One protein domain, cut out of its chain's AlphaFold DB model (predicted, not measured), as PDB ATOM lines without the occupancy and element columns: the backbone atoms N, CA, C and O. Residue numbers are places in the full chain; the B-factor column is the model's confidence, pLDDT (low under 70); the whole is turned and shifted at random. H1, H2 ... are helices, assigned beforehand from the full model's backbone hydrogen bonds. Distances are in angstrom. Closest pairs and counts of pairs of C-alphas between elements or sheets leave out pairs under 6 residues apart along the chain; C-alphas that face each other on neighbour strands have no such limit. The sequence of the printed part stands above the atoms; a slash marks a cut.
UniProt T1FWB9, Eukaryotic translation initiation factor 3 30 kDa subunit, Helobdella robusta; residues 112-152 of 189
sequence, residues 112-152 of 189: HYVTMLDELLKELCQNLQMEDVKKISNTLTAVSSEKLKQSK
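Overview. This is residues 112 to 152 of the 189 residues of the protein "Eukaryotic translation initiation factor 3 30 kDa subunit" of Helobdella robusta (UniProt T1FWB9). Two helices make an open, flat V: the shorter H1 and the longer H2 come near each other only where the tight link joins them, and from there the two arms spread apart towards the first and last printed residues. The space between the arms is empty, and most of both helices stands free. The printed part has 41 residues with two named helices, H1 then H2, and no named strand; its class is all helix. It is loose, with a radius of gyration of the C-alphas of 12.2 A, and the C-alphas span 37 by 27 by 6 A.

Along the chain. Start at His 112 and go on to C-alpha 113 at (147.292, 158.438, 180.870), where H1 begins. H1 holds residues 113 to 125 and runs 18.0 A from first to last C-alpha, ending at (164.743, 161.518, 184.089). Pass through residues 126 to 129 and find C-alpha 130 at (172.464, 163.787, 180.080). There H2 begins; it holds residues 130 to 152 and runs 33.4 A to C-alpha 152 at (151.177, 152.277, 157.054).

Arrangement. Look first at Cys 125 and Val 133, whose C-alphas, 6.2 A apart, are the closest of the two helices. H1 and H2 are close but not clearly touching, with 1 pair of C-alphas within 8 A. Their lines stand at a shallow tilt of 27 degrees, and they run opposite ways. Their centres are 15.5 A apart. In the backbones of H1 and H2, every O i to N i+4 pair is within hydrogen-bond range.

Size, cuts and confidence. The two C-alphas farthest apart are those of Asn 127 and Lys 152, at 37.1 A. From C-alpha 112 to C-alpha 152 the distance is 27.1 A. The printed part has no cut, and the link from H1 to H2 is tight, with 4 residues. The mean pLDDT of the printed part is 91.0, and no printed residue is under 70.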
ATOM      1  N   HIS A 112     143.860 160.911 181.024       92.12
ATOM      2  CA  HIS A 112     145.012 161.411 181.773       92.12
ATOM      3  C   HIS A 112     146.268 160.545 181.619       92.12
ATOM      4  O   HIS A 112     147.320 160.925 182.119       92.12
ATOM      5  N   TYR A 113     146.183 159.392 180.946       93.12
ATOM      6  CA  TYR A 113     147.292 158.438 180.870       93.12
ATOM      7  C   TYR A 113     148.529 159.030 180.193       93.12
ATOM      8  O   TYR A 113     149.639 158.897 180.698       93.12
ATOM      9  N   VAL A 114     148.330 159.725 179.070       90.81
ATOM     10  CA  VAL A 114     149.427 160.327 178.302       90.81
ATOM     11  C   VAL A 114     150.104 161.441 179.102       90.81
ATOM     12  O   VAL A 114     151.325 161.445 179.205       90.81
ATOM     13  N   THR A 115     149.325 162.336 179.716       93.56
ATOM     14  CA  THR A 115     149.851 163.427 180.553       93.56
ATOM     15  C   THR A 115     150.601 162.893 181.771       93.56
ATOM     16  O   THR A 115     151.723 163.313 182.028       93.56
ATOM     17  N   MET A 116     150.026 161.911 182.472       93.69
ATOM     18  CA  MET A 116     150.667 161.278 183.626       93.69
ATOM     19  C   MET A 116     151.982 160.590 183.235       93.69
ATOM     20  O   MET A 116     152.951 160.667 183.982       93.69
ATOM     21  N   LEU A 117     152.041 159.916 182.078       91.88
ATOM     22  CA  LEU A 117     153.270 159.262 181.617       91.88
ATOM     23  C   LEU A 117     154.371 160.271 181.287       91.88
ATOM     24  O   LEU A 117     155.532 160.003 181.589       91.88
ATOM     25  N   ASP A 118     154.018 161.395 180.665       90.12
ATOM     26  CA  ASP A 118     154.973 162.444 180.300       90.12
ATOM     27  C   ASP A 118     155.573 163.109 181.550       90.12
ATOM     28  O   ASP A 118     156.794 163.209 181.688       90.12
ATOM     29  N   GLU A 119     154.723 163.462 182.518       93.81
ATOM     30  CA  GLU A 119     155.156 164.007 183.810       93.81
ATOM     31  C   GLU A 119     156.014 163.003 184.593       93.81
ATOM     32  O   GLU A 119     157.116 163.349 185.029       93.81
ATOM     33  N   LEU A 120     155.582 161.738 184.685       92.62
ATOM     34  CA  LEU A 120     156.330 160.673 185.361       92.62
ATOM     35  C   LEU A 120     157.715 160.466 184.735       92.62
ATOM     36  O   LEU A 120     158.717 160.404 185.445       92.62
ATOM     37  N   LEU A 121     157.798 160.362 183.405       91.56
ATOM     38  CA  LEU A 121     159.077 160.172 182.719       91.56
ATOM     39  C   LEU A 121     160.009 161.366 182.924       91.56
ATOM     40  O   LEU A 121     161.208 161.165 183.123       91.56
ATOM     41  N   LYS A 122     159.475 162.591 182.917       91.56
ATOM     42  CA  LYS A 122     160.254 163.804 183.177       91.56
ATOM     43  C   LYS A 122     160.839 163.817 184.591       91.56
ATOM     44  O   LYS A 122     162.027 164.106 184.738       91.56
ATOM     45  N   GLU A 123     160.044 163.477 185.605       93.44
ATOM     46  CA  GLU A 123     160.502 163.400 187.000       93.44
ATOM     47  C   GLU A 123     161.544 162.293 187.203       93.44
ATOM     48  O   GLU A 123     162.582 162.523 187.828       93.44
ATOM     49  N   LEU A 124     161.329 161.114 186.608       91.31
ATOM     50  CA  LEU A 124     162.296 160.015 186.660       91.31
ATOM     51  C   LEU A 124     163.620 160.402 185.992       91.31
ATOM     52  O   LEU A 124     164.681 160.111 186.538       91.31
ATOM     53  N   CYS A 125     163.565 161.095 184.849       92.81
ATOM     54  CA  CYS A 125     164.743 161.518 184.089       92.81
ATOM     55  C   CYS A 125     165.513 162.688 184.719       92.81
ATOM     56  O   CYS A 125     166.675 162.894 184.369       92.81
ATOM     57  N   GLN A 126     164.914 163.433 185.652       92.62
ATOM     58  CA  GLN A 126     165.523 164.626 186.250       92.62
ATOM     59  C   GLN A 126     166.827 164.328 187.009       92.62
ATOM     60  O   GLN A 126     167.712 165.182 187.062       92.62
ATOM     61  N   ASN A 127     166.959 163.124 187.575       90.81
ATOM     62  CA  ASN A 127     168.132 162.708 188.352       90.81
ATOM     63  C   ASN A 127     169.177 161.925 187.531       90.81
ATOM     64  O   ASN A 127     170.225 161.566 188.071       90.81
ATOM     65  N   LEU A 128     168.916 161.642 186.247       91.44
ATOM     66  CA  LEU A 128     169.862 160.937 185.375       91.44
ATOM     67  C   LEU A 128     170.880 161.887 184.733       91.44
ATOM     68  O   LEU A 128     170.676 163.094 184.605       91.44
ATOM     69  N   GLN A 129     171.995 161.316 184.276       93.56
ATOM     70  CA  GLN A 129     172.973 162.040 183.470       93.56
ATOM     71  C   GLN A 129     172.426 162.309 182.063       93.56
ATOM     72  O   GLN A 129     171.648 161.527 181.518       93.56
ATOM     73  N   MET A 130     172.900 163.387 181.427       92.50
ATOM     74  CA  MET A 130     172.464 163.787 180.080       92.50
ATOM     75  C   MET A 130     172.576 162.657 179.044       92.50
ATOM     76  O   MET A 130     171.739 162.555 178.151       92.50
ATOM     77  N   GLU A 131     173.603 161.813 179.155       94.81
ATOM     78  CA  GLU A 131     173.811 160.684 178.248       94.81
ATOM     79  C   GLU A 131     172.668 159.660 178.331       94.81
ATOM     80  O   GLU A 131     172.174 159.190 177.309       94.81
ATOM     81  N   ASP A 132     172.186 159.355 179.536       93.38
ATOM     82  CA  ASP A 132     171.112 158.379 179.720       93.38
ATOM     83  C   ASP A 132     169.751 158.948 179.308       93.38
ATOM     84  O   ASP A 132     168.956 158.245 178.683       93.38
ATOM     85  N   VAL A 133     169.522 160.247 179.527       93.56
ATOM     86  CA  VAL A 133     168.329 160.942 179.012       93.56
ATOM     87  C   VAL A 133     168.280 160.883 177.480       93.56
ATOM     88  O   VAL A 133     167.231 160.586 176.904       93.56
ATOM     89  N   LYS A 134     169.417 161.086 176.797       94.38
ATOM     90  CA  LYS A 134     169.500 160.945 175.331       94.38
ATOM     91  C   LYS A 134     169.181 159.525 174.869       94.38
ATOM     92  O   LYS A 134     168.472 159.363 173.877       94.38
ATOM     93  N   LYS A 135     169.657 158.496 175.580       94.38
ATOM     94  CA  LYS A 135     169.322 157.095 175.264       94.38
ATOM     95  C   LYS A 135     167.816 156.850 175.352       94.38
ATOM     96  O   LYS A 135     167.246 156.332 174.396       94.38
ATOM     97  N   ILE A 136     167.172 157.281 176.440       93.94
ATOM     98  CA  ILE A 136     165.718 157.137 176.636       93.94
ATOM     99  C   ILE A 136     164.947 157.881 175.536       93.94
ATOM    100  O   ILE A 136     164.040 157.314 174.923       93.94
ATOM    101  N   SER A 137     165.348 159.117 175.222       92.75
ATOM    102  CA  SER A 137     164.744 159.906 174.143       92.75
ATOM    103  C   SER A 137     164.841 159.199 172.789       92.75
ATOM    104  O   SER A 137     163.856 159.142 172.055       92.75
ATOM    105  N   ASN A 138     166.002 158.626 172.458       95.19
ATOM    106  CA  ASN A 138     166.184 157.874 171.215       95.19
ATOM    107  C   ASN A 138     165.290 156.627 171.166       95.19
ATOM    108  O   ASN A 138     164.717 156.330 170.115       95.19
ATOM    109  N   THR A 139     165.122 155.921 172.288       94.19
ATOM    110  CA  THR A 139     164.195 154.785 172.387       94.19
ATOM    111  C   THR A 139     162.749 155.213 172.121       94.19
ATOM    112  O   THR A 139     162.053 154.542 171.359       94.19
ATOM    113  N   LEU A 140     162.297 156.349 172.665       92.94
ATOM    114  CA  LEU A 140     160.948 156.872 172.408       92.94
ATOM    115  C   LEU A 140     160.744 157.268 170.936       92.94
ATOM    116  O   LEU A 140     159.725 156.912 170.337       92.94
ATOM    117  N   THR A 141     161.729 157.924 170.317       93.25
ATOM    118  CA  THR A 141     161.700 158.252 168.877       93.25
ATOM    119  C   THR A 141     161.638 156.992 168.007       93.25
ATOM    120  O   THR A 141     160.903 156.953 167.012       93.25
ATOM    121  N   ALA A 142     162.359 155.933 168.391       94.50
ATOM    122  CA  ALA A 142     162.309 154.645 167.704       94.50
ATOM    123  C   ALA A 142     160.913 154.003 167.797       94.50
ATOM    124  O   ALA A 142     160.377 153.576 166.772       94.50
ATOM    125  N   VAL A 143     160.283 154.013 168.980       92.44
ATOM    126  CA  VAL A 143     158.905 153.518 169.175       92.44
ATOM    127  C   VAL A 143     157.897 154.319 168.342       92.44
ATOM    128  O   VAL A 143     157.000 153.735 167.731       92.44
ATOM    129  N   SER A 144     158.047 155.644 168.271       89.12
ATOM    130  CA  SER A 144     157.198 156.503 167.432       89.12
ATOM    131  C   SER A 144     157.307 156.129 165.947       89.12
ATOM    132  O   SER A 144     156.302 155.877 165.273       89.12
ATOM    133  N   SER A 145     158.540 155.968 165.458       91.19
ATOM    134  CA  SER A 145     158.818 155.543 164.081       91.19
ATOM    135  C   SER A 145     158.269 154.144 163.776       91.19
ATOM    136  O   SER A 145     157.779 153.886 162.672       91.19
ATOM    137  N   GLU A 146     158.334 153.225 164.743       91.00
ATOM    138  CA  GLU A 146     157.779 151.877 164.615       91.00
ATOM    139  C   GLU A 146     156.249 151.906 164.501       91.00
ATOM    140  O   GLU A 146     155.695 151.305 163.574       91.00
ATOM    141  N   LYS A 147     155.561 152.661 165.368       88.88
ATOM    142  CA  LYS A 147     154.100 152.831 165.298       88.88
ATOM    143  C   LYS A 147     153.657 153.442 163.968       88.88
ATOM    144  O   LYS A 147     152.668 152.987 163.385       88.88
ATOM    145  N   LEU A 148     154.412 154.406 163.436       84.56
ATOM    146  CA  LEU A 148     154.134 154.994 162.126       84.56
ATOM    147  C   LEU A 148     154.204 153.939 161.009       84.56
ATOM    148  O   LEU A 148     153.278 153.826 160.204       84.56
ATOM    149  N   LYS A 149     155.249 153.102 160.991       84.56
ATOM    150  CA  LYS A 149     155.389 152.004 160.015       84.56
ATOM    151  C   LYS A 149     154.285 150.953 160.155       84.56
ATOM    152  O   LYS A 149     153.750 150.496 159.140       84.56
ATOM    153  N   GLN A 150     153.911 150.604 161.387       79.19
ATOM    154  CA  GLN A 150     152.799 149.689 161.660       79.19
ATOM    155  C   GLN A 150     151.474 150.236 161.106       79.19
ATOM    156  O   GLN A 150     150.740 149.498 160.447       79.19
ATOM    157  N   SER A 151     151.213 151.538 161.268       76.38
ATOM    158  CA  SER A 151     149.998 152.178 160.741       76.38
ATOM    159  C   SER A 151     149.929 152.174 159.203       76.38
ATOM    160  O   SER A 151     148.857 151.967 158.625       76.38
ATOM    161  N   LYS A 152     151.078 152.319 158.523       73.75
ATOM    162  CA  LYS A 152     151.177 152.277 157.054       73.75
ATOM    163  C   LYS A 152     151.002 150.851 156.508       73.75
ATOM    164  O   LYS A 152     150.232 150.651 155.570       73.75
TER     165      LYS A 152